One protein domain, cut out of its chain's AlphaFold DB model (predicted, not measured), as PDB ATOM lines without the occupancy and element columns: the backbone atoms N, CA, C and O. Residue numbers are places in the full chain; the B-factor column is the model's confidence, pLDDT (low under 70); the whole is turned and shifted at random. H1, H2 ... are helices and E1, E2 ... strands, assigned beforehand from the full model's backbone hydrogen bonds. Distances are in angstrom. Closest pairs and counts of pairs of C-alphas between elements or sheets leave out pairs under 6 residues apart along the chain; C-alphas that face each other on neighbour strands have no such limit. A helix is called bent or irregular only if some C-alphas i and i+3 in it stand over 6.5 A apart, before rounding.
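What this domain is: This is residues 55 to 146 of the 496 residues of an uncharacterized protein of Digitaria exilis (UniProt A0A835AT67). A small head rich in loops, holding the short hairpin E1 and E2 and the helix H1, has a long helical arm: H2 starts beside E1 and runs away from the head, and H3 follows at its far end. Residues 121 to 146 stick out free; the other 66 residues span 35 by 25 by 17 A. The printed part has 92 residues, in the order E1, E2, H1, H2, H3, with an antiparallel two-stranded sheet, and is mostly helix. It is extended, a rod of 66 by 27 by 20 A, with a radius of gyration of the C-alphas of 20.7 A.

How they stand to each other: E1, residues 65 to 67, and E2, residues 76 to 78, form an antiparallel hairpin at 139 degrees; N 66 and O 77 are within hydrogen-bond range at 3.2 A. Residues 66 to 67 of E1 also pair, antiparallel, with residues 107 to 108. The closest C-alphas of E1 and H2, residues 110 to 130, are those of Ala 65 and Lys 113, 6.2 A apart. H1, residues 81 to 89, is apart from E1 and from H2. H2 and H3, residues 132 to 143, meet only through their link. Every O i to N i+4 pair is within hydrogen-bond range in H1 and H2, and 6 of 8 are in H3.

Where its parts are: E1 begins at C-alpha 65, (-6.290, -11.010, -29.855). E1 and E2 are each 7.0 A long, H1 12.0 A. H2 measures 29.9 A from C-alpha 110, (-1.786, -17.271, -30.556). H3 measures 16.7 A and ends at C-alpha 143, (-32.054, -38.396, -55.600); it is neither bent nor irregular, but only just: C-alphas 133 and 136 are 6.4 A apart.

The domain as a whole: The two C-alphas farthest apart, those of Arg 100 and Pro 146, are 66.8 A apart. The printed part has no cut. The link from H1 to H2, residues 90 to 109, is long. The mean pLDDT of the printed part is 73.6; 36 residues are under 70, among them 127 to 146.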
ATOM      1  N   SER A  55     -14.782  -9.030 -26.874       52.78
ATOM      2  CA  SER A  55     -13.832  -7.927 -26.651       52.78
ATOM      3  C   SER A  55     -14.470  -6.837 -25.777       52.78
ATOM      4  O   SER A  55     -15.585  -6.411 -26.089       52.78
ATOM      5  N   ARG A  56     -13.779  -6.379 -24.723       58.31
ATOM      6  CA  ARG A  56     -14.315  -5.384 -23.768       58.31
ATOM      7  C   ARG A  56     -14.717  -4.052 -24.414       58.31
ATOM      8  O   ARG A  56     -15.437  -3.286 -23.791       58.31
ATOM      9  N   LEU A  57     -14.243  -3.794 -25.631       54.44
ATOM     10  CA  LEU A  57     -14.441  -2.534 -26.343       54.44
ATOM     11  C   LEU A  57     -15.484  -2.660 -27.459       54.44
ATOM     12  O   LEU A  57     -16.373  -1.823 -27.527       54.44
ATOM     13  N   ASP A  58     -15.457  -3.741 -28.252       56.28
ATOM     14  CA  ASP A  58     -16.327  -3.835 -29.438       56.28
ATOM     15  C   ASP A  58     -17.518  -4.796 -29.315       56.28
ATOM     16  O   ASP A  58     -18.304  -4.896 -30.248       56.28
ATOM     17  N   PHE A  59     -17.698  -5.535 -28.212       53.31
ATOM     18  CA  PHE A  59     -18.761  -6.556 -28.058       53.31
ATOM     19  C   PHE A  59     -18.912  -7.565 -29.232       53.31
ATOM     20  O   PHE A  59     -19.858  -8.362 -29.244       53.31
ATOM     21  N   GLN A  60     -17.969  -7.593 -30.176       64.25
ATOM     22  CA  GLN A  60     -17.888  -8.502 -31.315       64.25
ATOM     23  C   GLN A  60     -16.899  -9.640 -31.020       64.25
ATOM     24  O   GLN A  60     -16.145  -9.613 -30.038       64.25
ATOM     25  N   LEU A  61     -16.944 -10.698 -31.836       61.84
ATOM     26  CA  LEU A  61     -15.987 -11.800 -31.729       61.84
ATOM     27  C   LEU A  61     -14.576 -11.292 -32.072       61.84
ATOM     28  O   LEU A  61     -14.384 -10.607 -33.071       61.84
ATOM     29  N   LEU A  62     -13.591 -11.649 -31.248       72.31
ATOM     30  CA  LEU A  62     -12.193 -11.240 -31.415       72.31
ATOM     31  C   LEU A  62     -11.589 -11.860 -32.686       72.31
ATOM     32  O   LEU A  62     -11.255 -13.038 -32.685       72.31
ATOM     33  N   GLY A  63     -11.414 -11.078 -33.755       61.72
ATOM     34  CA  GLY A  63     -10.747 -11.553 -34.977       61.72
ATOM     35  C   GLY A  63      -9.254 -11.838 -34.772       61.72
ATOM     36  O   GLY A  63      -8.731 -12.834 -35.265       61.72
ATOM     37  N   PHE A  64      -8.580 -10.994 -33.987       67.56
ATOM     38  CA  PHE A  64      -7.188 -11.153 -33.566       67.56
ATOM     39  C   PHE A  64      -7.041 -10.601 -32.151       67.56
ATOM     40  O   PHE A  64      -7.475  -9.482 -31.884       67.56
ATOM     41  N   ALA A  65      -6.470 -11.395 -31.245       75.50
ATOM     42  CA  ALA A  65      -6.290 -11.010 -29.855       75.50
ATOM     43  C   ALA A  65      -4.818 -10.730 -29.549       75.50
ATOM     44  O   ALA A  65      -3.935 -11.499 -29.934       75.50
ATOM     45  N   GLN A  66      -4.579  -9.658 -28.805       79.31
ATOM     46  CA  GLN A  66      -3.275  -9.278 -28.275       79.31
ATOM     47  C   GLN A  66      -3.329  -9.204 -26.751       79.31
ATOM     48  O   GLN A  66      -4.392  -8.957 -26.176       79.31
ATOM     49  N   THR A  67      -2.189  -9.439 -26.110       80.50
ATOM     50  CA  THR A  67      -2.005  -9.284 -24.662       80.50
ATOM     51  C   THR A  67      -1.039  -8.150 -24.376       80.50
ATOM     52  O   THR A  67       0.002  -8.046 -25.027       80.50
ATOM     53  N   ASP A  68      -1.388  -7.344 -23.381       73.25
ATOM     54  CA  ASP A  68      -0.513  -6.332 -22.795       73.25
ATOM     55  C   ASP A  68       0.642  -6.999 -22.012       73.25
ATOM     56  O   ASP A  68       0.500  -8.115 -21.502       73.25
ATOM     57  N   SER A  69       1.792  -6.332 -21.948       68.81
ATOM     58  CA  SER A  69       3.026  -6.779 -21.289       68.81
ATOM     59  C   SER A  69       2.998  -6.676 -19.763       68.81
ATOM     60  O   SER A  69       3.858  -7.261 -19.101       68.81
ATOM     61  N   HIS A  70       2.033  -5.966 -19.176       63.81
ATOM     62  CA  HIS A  70       1.936  -5.847 -17.724       63.81
ATOM     63  C   HIS A  70       1.341  -7.120 -17.101       63.81
ATOM     64  O   HIS A  70       0.188  -7.470 -17.332       63.81
ATOM     65  N   GLY A  71       2.145  -7.819 -16.291       45.31
ATOM     66  CA  GLY A  71       1.855  -9.123 -15.671       45.31
ATOM     67  C   GLY A  71       0.718  -9.174 -14.638       45.31
ATOM     68  O   GLY A  71       0.701 -10.081 -13.811       45.31
ATOM     69  N   GLY A  72      -0.234  -8.239 -14.669       51.22
ATOM     70  CA  GLY A  72      -1.462  -8.259 -13.873       51.22
ATOM     71  C   GLY A  72      -2.683  -8.399 -14.781       51.22
ATOM     72  O   GLY A  72      -2.835  -7.625 -15.717       51.22
ATOM     73  N   ALA A  73      -3.537  -9.397 -14.518       50.66
ATOM     74  CA  ALA A  73      -4.816  -9.656 -15.199       50.66
ATOM     75  C   ALA A  73      -4.822  -9.331 -16.713       50.66
ATOM     76  O   ALA A  73      -5.309  -8.283 -17.140       50.66
ATOM     77  N   ALA A  74      -4.307 -10.262 -17.527       58.41
ATOM     78  CA  ALA A  74      -4.174 -10.120 -18.977       58.41
ATOM     79  C   ALA A  74      -5.470  -9.613 -19.641       58.41
ATOM     80  O   ALA A  74      -6.443 -10.349 -19.823       58.41
ATOM     81  N   SER A  75      -5.476  -8.336 -20.024       70.94
ATOM     82  CA  SER A  75      -6.572  -7.736 -20.779       70.94
ATOM     83  C   SER A  75      -6.363  -8.029 -22.260       70.94
ATOM     84  O   SER A  75      -5.429  -7.524 -22.876       70.94
ATOM     85  N   THR A  76      -7.216  -8.875 -22.838       79.88
ATOM     86  CA  THR A  76      -7.175  -9.182 -24.274       79.88
ATOM     87  C   THR A  76      -8.058  -8.221 -25.054       79.88
ATOM     88  O   THR A  76      -9.274  -8.174 -24.840       79.88
ATOM     89  N   VAL A  77      -7.456  -7.481 -25.983       83.81
ATOM     90  CA  VAL A  77      -8.142  -6.509 -26.847       83.81
ATOM     91  C   VAL A  77      -8.052  -6.969 -28.306       83.81
ATOM     92  O   VAL A  77      -7.141  -7.711 -28.679       83.81
ATOM     93  N   SER A  78      -9.030  -6.567 -29.124       84.81
ATOM     94  CA  SER A  78      -9.007  -6.800 -30.571       84.81
ATOM     95  C   SER A  78      -7.902  -5.966 -31.220       84.81
ATOM     96  O   SER A  78      -7.855  -4.756 -30.997       84.81
ATOM     97  N   CYS A  79      -7.066  -6.572 -32.070       82.25
ATOM     98  CA  CYS A  79      -6.011  -5.856 -32.804       82.25
ATOM     99  C   CYS A  79      -6.542  -4.684 -33.641       82.25
ATOM    100  O   CYS A  79      -5.841  -3.697 -33.816       82.25
ATOM    101  N   ALA A  80      -7.777  -4.771 -34.147       83.56
ATOM    102  CA  ALA A  80      -8.382  -3.693 -34.931       83.56
ATOM    103  C   ALA A  80      -8.838  -2.503 -34.065       83.56
ATOM    104  O   ALA A  80      -8.906  -1.376 -34.549       83.56
ATOM    105  N   ALA A  81      -9.124  -2.739 -32.781       83.62
ATOM    106  CA  ALA A  81      -9.654  -1.717 -31.881       83.62
ATOM    107  C   ALA A  81      -8.562  -0.773 -31.363       83.62
ATOM    108  O   ALA A  81      -8.825   0.409 -31.140       83.62
ATOM    109  N   VAL A  82      -7.334  -1.272 -31.175       80.94
ATOM    110  CA  VAL A  82      -6.253  -0.499 -30.539       80.94
ATOM    111  C   VAL A  82      -5.811   0.709 -31.381       80.94
ATOM    112  O   VAL A  82      -5.811   1.816 -30.837       80.94
ATOM    113  N   PRO A  83      -5.519   0.582 -32.692       81.88
ATOM    114  CA  PRO A  83      -5.154   1.740 -33.513       81.88
ATOM    115  C   PRO A  83      -6.291   2.764 -33.610       81.88
ATOM    116  O   PRO A  83      -6.053   3.969 -33.583       81.88
ATOM    117  N   HIS A  84      -7.541   2.292 -33.663       83.56
ATOM    118  CA  HIS A  84      -8.717   3.155 -33.752       83.56
ATOM    119  C   HIS A  84      -8.943   3.970 -32.468       83.56
ATOM    120  O   HIS A  84      -9.264   5.156 -32.529       83.56
ATOM    121  N   LEU A  85      -8.735   3.366 -31.295       80.38
ATOM    122  CA  LEU A  85      -8.801   4.074 -30.012       80.38
ATOM    123  C   LEU A  85      -7.691   5.113 -29.874       80.38
ATOM    124  O   LEU A  85      -7.942   6.208 -29.373       80.38
ATOM    125  N   HIS A  86      -6.494   4.797 -30.361       81.75
ATOM    126  CA  HIS A  86      -5.382   5.732 -30.329       81.75
ATOM    127  C   HIS A  86      -5.641   6.957 -31.221       81.75
ATOM    128  O   HIS A  86      -5.520   8.091 -30.761       81.75
ATOM    129  N   LEU A  87      -6.105   6.727 -32.454       84.56
ATOM    130  CA  LEU A  87      -6.472   7.785 -33.400       84.56
ATOM    131  C   LEU A  87      -7.626   8.663 -32.900       84.56
ATOM    132  O   LEU A  87      -7.617   9.870 -33.116       84.56
ATOM    133  N   LYS A  88      -8.630   8.073 -32.239       86.06
ATOM    134  CA  LYS A  88      -9.842   8.798 -31.835       86.06
ATOM    135  C   LYS A  88      -9.697   9.563 -30.519       86.06
ATOM    136  O   LYS A  88     -10.346  10.589 -30.351       86.06
ATOM    137  N   TYR A  89      -8.888   9.064 -29.585       82.38
ATOM    138  CA  TYR A  89      -8.805   9.632 -28.235       82.38
ATOM    139  C   TYR A  89      -7.457  10.277 -27.910       82.38
ATOM    140  O   TYR A  89      -7.338  10.856 -26.833       82.38
ATOM    141  N   GLY A  90      -6.457  10.189 -28.798       88.81
ATOM    142  CA  GLY A  90      -5.153  10.853 -28.641       88.81
ATOM    143  C   GLY A  90      -4.375  10.434 -27.390       88.81
ATOM    144  O   GLY A  90      -3.419  11.095 -26.996       88.81
ATOM    145  N   LYS A  91      -4.799   9.357 -26.722       86.44
ATOM    146  CA  LYS A  91      -4.232   8.888 -25.460       86.44
ATOM    147  C   LYS A  91      -3.504   7.572 -25.705       86.44
ATOM    148  O   LYS A  91      -4.056   6.634 -26.278       86.44
ATOM    149  N   THR A  92      -2.265   7.489 -25.233       92.38
ATOM    150  CA  THR A  92      -1.458   6.259 -25.178       92.38
ATOM    151  C   THR A  92      -1.844   5.373 -23.989       92.38
ATOM    152  O   THR A  92      -1.054   4.549 -23.553       92.38
ATOM    153  N   THR A  93      -3.033   5.533 -23.402       94.12
ATOM    154  CA  THR A  93      -3.440   4.770 -22.215       94.12
ATOM    155  C   THR A  93      -4.239   3.529 -22.594       94.12
ATOM    156  O   THR A  93      -5.217   3.629 -23.336       94.12
ATOM    157  N   CYS A  94      -3.874   2.373 -22.041       88.19
ATOM    158  CA  CYS A  94      -4.653   1.147 -22.149       88.19
ATOM    159  C   CYS A  94      -6.044   1.376 -21.525       88.19
ATOM    160  O   CYS A  94      -6.130   1.712 -20.348       88.19
ATOM    161  N   PRO A  95      -7.154   1.192 -22.256       84.94
ATOM    162  CA  PRO A  95      -8.495   1.527 -21.764       84.94
ATOM    163  C   PRO A  95      -8.982   0.609 -20.634       84.94
ATOM    164  O   PRO A  95      -9.944   0.938 -19.949       84.94
ATOM    165  N   ALA A  96      -8.349  -0.552 -20.446       87.94
ATOM    166  CA  ALA A  96      -8.705  -1.485 -19.380       87.94
ATOM    167  C   ALA A  96      -7.999  -1.172 -18.053       87.94
ATOM    168  O   ALA A  96      -8.588  -1.376 -16.996       87.94
ATOM    169  N   THR A  97      -6.751  -0.701 -18.108       91.38
ATOM    170  CA  THR A  97      -5.913  -0.457 -16.922       91.38
ATOM    171  C   THR A  97      -5.669   1.027 -16.666       91.38
ATOM    172  O   THR A  97      -5.128   1.386 -15.627       91.38
ATOM    173  N   MET A  98      -6.043   1.892 -17.614       91.75
ATOM    174  CA  MET A  98      -5.710   3.319 -17.666       91.75
ATOM    175  C   MET A  98      -4.198   3.612 -17.604       91.75
ATOM    176  O   MET A  98      -3.796   4.760 -17.430       91.75
ATOM    177  N   GLN A  99      -3.345   2.600 -17.794       92.19
ATOM    178  CA  GLN A  99      -1.889   2.742 -17.766       92.19
ATOM    179  C   GLN A  99      -1.366   3.244 -19.110       92.19
ATOM    180  O   GLN A  99      -1.863   2.841 -20.161       92.19
ATOM    181  N   ARG A 100      -0.357   4.123 -19.087       91.06
ATOM    182  CA  ARG A 100       0.333   4.579 -20.301       91.06
ATOM    183  C   ARG A 100       1.128   3.422 -20.908       91.06
ATOM    184  O   ARG A 100       1.998   2.866 -20.251       91.06
ATOM    185  N   LEU A 101       0.841   3.101 -22.161       90.62
ATOM    186  CA  LEU A 101       1.605   2.177 -22.984       90.62
ATOM    187  C   LEU A 101       2.802   2.937 -23.560       90.62
ATOM    188  O   LEU A 101       2.631   3.890 -24.321       90.62
ATOM    189  N   SER A 102       4.009   2.547 -23.154       84.12
ATOM    190  CA  SER A 102       5.267   3.143 -23.619       84.12
ATOM    191  C   SER A 102       5.664   2.695 -25.031       84.12
ATOM    192  O   SER A 102       6.383   3.424 -25.707       84.12
ATOM    193  N   SER A 103       5.171   1.547 -25.504       88.81
ATOM    194  CA  SER A 103       5.326   1.089 -26.889       88.81
ATOM    195  C   SER A 103       4.101   0.303 -27.369       88.81
ATOM    196  O   SER A 103       3.325  -0.235 -26.577       88.81
ATOM    197  N   PHE A 104       3.919   0.232 -28.692       84.50
ATOM    198  CA  PHE A 104       2.848  -0.538 -29.340       84.50
ATOM    199  C   PHE A 104       3.197  -2.025 -29.522       84.50
ATOM    200  O   PHE A 104       2.594  -2.707 -30.356       84.50
ATOM    201  N   ASP A 105       4.142  -2.547 -28.737       87.25
ATOM    202  CA  ASP A 105       4.639  -3.921 -28.840       87.25
ATOM    203  C   ASP A 105       3.684  -4.913 -28.174       87.25
ATOM    204  O   ASP A 105       3.991  -5.623 -27.215       87.25
ATOM    205  N   LEU A 106       2.469  -4.956 -28.705       90.31
ATOM    206  CA  LEU A 106       1.442  -5.877 -28.271       90.31
ATOM    207  C   LEU A 106       1.790  -7.287 -28.737       90.31
ATOM    208  O   LEU A 106       1.805  -7.590 -29.935       90.31
ATOM    209  N   ARG A 107       2.009  -8.189 -27.777       91.81
ATOM    210  CA  ARG A 107       2.300  -9.588 -28.087       91.81
ATOM    211  C   ARG A 107       1.039 -10.272 -28.630       91.81
ATOM    212  O   ARG A 107      -0.005 -10.244 -27.965       91.81
ATOM    213  N   PRO A 108       1.090 -10.893 -29.821       92.06
ATOM    214  CA  PRO A 108      -0.043 -11.642 -30.352       92.06
ATOM    215  C   PRO A 108      -0.365 -12.845 -29.454       92.06
ATOM    216  O   PRO A 108       0.507 -13.642 -29.114       92.06
ATOM    217  N   ASN A 109      -1.640 -13.018 -29.094       93.00
ATOM    218  CA  ASN A 109      -2.097 -14.168 -28.314       93.00
ATOM    219  C   ASN A 109      -2.534 -15.305 -29.254       93.00
ATOM    220  O   ASN A 109      -3.704 -15.429 -29.633       93.00
ATOM    221  N   HIS A 110      -1.571 -16.143 -29.640       88.38
ATOM    222  CA  HIS A 110      -1.786 -17.271 -30.556       88.38
ATOM    223  C   HIS A 110      -2.744 -18.337 -29.998       88.38
ATOM    224  O   HIS A 110      -3.510 -18.939 -30.758       88.38
ATOM    225  N   THR A 111      -2.755 -18.536 -28.678       90.69
ATOM    226  CA  THR A 111      -3.650 -19.486 -28.005       90.69
ATOM    227  C   THR A 111      -5.100 -19.043 -28.145       90.69
ATOM    228  O   THR A 111      -5.942 -19.806 -28.616       90.69
ATOM    229  N   LEU A 112      -5.394 -17.780 -27.827       91.25
ATOM    230  CA  LEU A 112      -6.743 -17.236 -27.944       91.25
ATOM    231  C   LEU A 112      -7.201 -17.171 -29.407       91.25
ATOM    232  O   LEU A 112      -8.349 -17.503 -29.696       91.25
ATOM    233  N   LYS A 113      -6.301 -16.843 -30.345       91.50
ATOM    234  CA  LYS A 113      -6.588 -16.908 -31.788       91.50
ATOM    235  C   LYS A 113      -7.031 -18.313 -32.212       91.50
ATOM    236  O   LYS A 113      -8.044 -18.460 -32.892       91.50
ATOM    237  N   SER A 114      -6.313 -19.345 -31.772       84.44
ATOM    238  CA  SER A 114      -6.637 -20.743 -32.089       84.44
ATOM    239  C   SER A 114      -7.979 -21.169 -31.486       84.44
ATOM    240  O   SER A 114      -8.774 -21.831 -32.154       84.44
ATOM    241  N   VAL A 115      -8.281 -20.726 -30.259       90.75
ATOM    242  CA  VAL A 115      -9.580 -20.966 -29.610       90.75
ATOM    243  C   VAL A 115     -10.721 -20.306 -30.386       90.75
ATOM    244  O   VAL A 115     -11.736 -20.955 -30.634       90.75
ATOM    245  N   VAL A 116     -10.568 -19.050 -30.816       91.44
ATOM    246  CA  VAL A 116     -11.612 -18.356 -31.588       91.44
ATOM    247  C   VAL A 116     -11.839 -19.020 -32.946       91.44
ATOM    248  O   VAL A 116     -12.991 -19.237 -33.320       91.44
ATOM    249  N   ILE A 117     -10.774 -19.404 -33.658       89.12
ATOM    250  CA  ILE A 117     -10.889 -20.148 -34.923       89.12
ATOM    251  C   ILE A 117     -11.633 -21.469 -34.696       89.12
ATOM    252  O   ILE A 117     -12.568 -21.782 -35.434       89.12
ATOM    253  N   GLY A 118     -11.288 -22.207 -33.636       87.75
ATOM    254  CA  GLY A 118     -11.983 -23.440 -33.265       87.75
ATOM    255  C   GLY A 118     -13.467 -23.224 -32.949       87.75
ATOM    256  O   GLY A 118     -14.310 -24.006 -33.386       87.75
ATOM    257  N   LEU A 119     -13.817 -22.150 -32.238       85.19
ATOM    258  CA  LEU A 119     -15.210 -21.805 -31.928       85.19
ATOM    259  C   LEU A 119     -16.002 -21.373 -33.168       85.19
ATOM    260  O   LEU A 119     -17.168 -21.741 -33.298       85.19
ATOM    261  N   LEU A 120     -15.389 -20.623 -34.087       88.31
ATOM    262  CA  LEU A 120     -16.007 -20.235 -35.357       88.31
ATOM    263  C   LEU A 120     -16.249 -21.446 -36.261       88.31
ATOM    264  O   LEU A 120     -17.332 -21.566 -36.831       88.31
ATOM    265  N   ALA A 121     -15.280 -22.361 -36.347       82.50
ATOM    266  CA  ALA A 121     -15.443 -23.622 -37.062       82.50
ATOM    267  C   ALA A 121     -16.596 -24.444 -36.466       82.50
ATOM    268  O   ALA A 121     -17.497 -24.849 -37.195       82.50
ATOM    269  N   ARG A 122     -16.648 -24.591 -35.134       81.94
ATOM    270  CA  ARG A 122     -17.762 -25.265 -34.444       81.94
ATOM    271  C   ARG A 122     -19.107 -24.594 -34.697       81.94
ATOM    272  O   ARG A 122     -20.071 -25.297 -34.941       81.94
ATOM    273  N   ARG A 123     -19.194 -23.260 -34.674       80.75
ATOM    274  CA  ARG A 123     -20.446 -22.536 -34.964       80.75
ATOM    275  C   ARG A 123     -20.926 -22.724 -36.396       80.75
ATOM    276  O   ARG A 123     -22.117 -22.904 -36.598       80.75
ATOM    277  N   ARG A 124     -20.019 -22.696 -37.376       77.38
ATOM    278  CA  ARG A 124     -20.369 -22.990 -38.775       77.38
ATOM    279  C   ARG A 124     -20.896 -24.415 -38.922       77.38
ATOM    280  O   ARG A 124     -21.856 -24.627 -39.644       77.38
ATOM    281  N   LEU A 125     -20.305 -25.362 -38.199       67.00
ATOM    282  CA  LEU A 125     -20.748 -26.755 -38.200       67.00
ATOM    283  C   LEU A 125     -22.078 -26.942 -37.461       67.00
ATOM    284  O   LEU A 125     -22.939 -27.646 -37.966       67.00
ATOM    285  N   LEU A 126     -22.290 -26.266 -36.330       73.31
ATOM    286  CA  LEU A 126     -23.577 -26.268 -35.628       73.31
ATOM    287  C   LEU A 126     -24.684 -25.655 -36.484       73.31
ATOM    288  O   LEU A 126     -25.762 -26.217 -36.517       73.31
ATOM    289  N   ALA A 127     -24.413 -24.592 -37.243       69.50
ATOM    290  CA  ALA A 127     -25.386 -24.047 -38.190       69.50
ATOM    291  C   ALA A 127     -25.739 -25.052 -39.304       69.50
ATOM    292  O   ALA A 127     -26.887 -25.132 -39.721       69.50
ATOM    293  N   ILE A 128     -24.776 -25.859 -39.767       66.62
ATOM    294  CA  ILE A 128     -25.038 -26.938 -40.733       66.62
ATOM    295  C   ILE A 128     -25.883 -28.053 -40.093       66.62
ATOM    296  O   ILE A 128     -26.805 -28.553 -40.728       66.62
ATOM    297  N   VAL A 129     -25.602 -28.415 -38.835       66.31
ATOM    298  CA  VAL A 129     -26.345 -29.444 -38.085       66.31
ATOM    299  C   VAL A 129     -27.743 -28.966 -37.671       66.31
ATOM    300  O   VAL A 129     -28.682 -29.744 -37.713       66.31
ATOM    301  N   GLU A 130     -27.930 -27.693 -37.330       69.25
ATOM    302  CA  GLU A 130     -29.248 -27.100 -37.044       69.25
ATOM    303  C   GLU A 130     -30.128 -27.026 -38.303       69.25
ATOM    304  O   GLU A 130     -31.351 -27.004 -38.210       69.25
ATOM    305  N   HIS A 131     -29.519 -27.052 -39.490       62.78
ATOM    306  CA  HIS A 131     -30.216 -27.237 -40.762       62.78
ATOM    307  C   HIS A 131     -30.245 -28.703 -41.225       62.78
ATOM    308  O   HIS A 131     -30.641 -28.972 -42.361       62.78
ATOM    309  N   ALA A 132     -29.868 -29.668 -40.374       52.00
ATOM    310  CA  ALA A 132     -29.886 -31.085 -40.728       52.00
ATOM    311  C   ALA A 132     -31.295 -31.593 -41.057       52.00
ATOM    312  O   ALA A 132     -31.412 -32.495 -41.872       52.00
ATOM    313  N   ASP A 133     -32.360 -30.972 -40.542       49.00
ATOM    314  CA  ASP A 133     -33.749 -31.315 -40.896       49.00
ATOM    315  C   ASP A 133     -34.100 -30.953 -42.353       49.00
ATOM    316  O   ASP A 133     -35.041 -31.486 -42.940       49.00
ATOM    317  N   VAL A 134     -33.313 -30.065 -42.973       55.75
ATOM    318  CA  VAL A 134     -33.412 -29.690 -44.393       55.75
ATOM    319  C   VAL A 134     -32.553 -30.615 -45.264       55.75
ATOM    320  O   VAL A 134     -32.788 -30.730 -46.468       55.75
ATOM    321  N   LEU A 135     -31.588 -31.322 -44.665       47.47
ATOM    322  CA  LEU A 135     -30.676 -32.226 -45.364       47.47
ATOM    323  C   LEU A 135     -31.414 -33.396 -46.042       47.47
ATOM    324  O   LEU A 135     -31.110 -33.635 -47.207       47.47
ATOM    325  N   PRO A 136     -32.409 -34.073 -45.427       51.31
ATOM    326  CA  PRO A 136     -33.236 -35.069 -46.109       51.31
ATOM    327  C   PRO A 136     -33.976 -34.507 -47.323       51.31
ATOM    328  O   PRO A 136     -34.049 -35.179 -48.341       51.31
ATOM    329  N   SER A 137     -34.476 -33.270 -47.258       50.72
ATOM    330  CA  SER A 137     -35.212 -32.618 -48.354       50.72
ATOM    331  C   SER A 137     -34.294 -32.203 -49.509       50.72
ATOM    332  O   SER A 137     -34.663 -32.317 -50.677       50.72
ATOM    333  N   VAL A 138     -33.074 -31.755 -49.195       48.09
ATOM    334  CA  VAL A 138     -32.028 -31.448 -50.185       48.09
ATOM    335  C   VAL A 138     -31.474 -32.733 -50.800       48.09
ATOM    336  O   VAL A 138     -31.294 -32.798 -52.011       48.09
ATOM    337  N   LEU A 139     -31.268 -33.780 -49.996       43.00
ATOM    338  CA  LEU A 139     -30.849 -35.098 -50.472       43.00
ATOM    339  C   LEU A 139     -31.942 -35.767 -51.318       43.00
ATOM    340  O   LEU A 139     -31.614 -36.302 -52.370       43.00
ATOM    341  N   ALA A 140     -33.223 -35.643 -50.955       52.75
ATOM    342  CA  ALA A 140     -34.357 -36.114 -51.758       52.75
ATOM    343  C   ALA A 140     -34.469 -35.376 -53.106       52.75
ATOM    344  O   ALA A 140     -34.796 -35.987 -54.121       52.75
ATOM    345  N   GLY A 141     -34.138 -34.080 -53.148       57.88
ATOM    346  CA  GLY A 141     -34.016 -33.332 -54.405       57.88
ATOM    347  C   GLY A 141     -32.836 -33.785 -55.276       57.88
ATOM    348  O   GLY A 141     -32.917 -33.734 -56.500       57.88
ATOM    349  N   ILE A 142     -31.755 -34.271 -54.659       43.31
ATOM    350  CA  ILE A 142     -30.574 -34.810 -55.351       43.31
ATOM    351  C   ILE A 142     -30.821 -36.248 -55.845       43.31
ATOM    352  O   ILE A 142     -30.310 -36.607 -56.906       43.31
ATOM    353  N   GLU A 143     -31.655 -37.045 -55.159       42.94
ATOM    354  CA  GLU A 143     -32.054 -38.396 -55.600       42.94
ATOM    355  C   GLU A 143     -32.795 -38.417 -56.945       42.94
ATOM    356  O   GLU A 143     -32.792 -39.444 -57.621       42.94
ATOM    357  N   ALA A 144     -33.359 -37.287 -57.376       48.53
ATOM    358  CA  ALA A 144     -34.007 -37.138 -58.678       48.53
ATOM    359  C   ALA A 144     -33.034 -36.810 -59.833       48.53
ATOM    360  O   ALA A 144     -33.474 -36.608 -60.964       48.53
ATOM    361  N   THR A 145     -31.719 -36.739 -59.583       42.25
ATOM    362  CA  THR A 145     -30.716 -36.376 -60.601       42.25
ATOM    363  C   THR A 145     -29.638 -37.456 -60.767       42.25
ATOM    364  O   THR A 145     -29.230 -38.075 -59.784       42.25
ATOM    365  N   PRO A 146     -29.115 -37.688 -61.986       41.69
ATOM    366  CA  PRO A 146     -28.192 -38.794 -62.277       41.69
ATOM    367  C   PRO A 146     -26.761 -38.630 -61.708       41.69
ATOM    368  O   PRO A 146     -25.860 -39.361 -62.105       41.69
TER     369      PRO A 146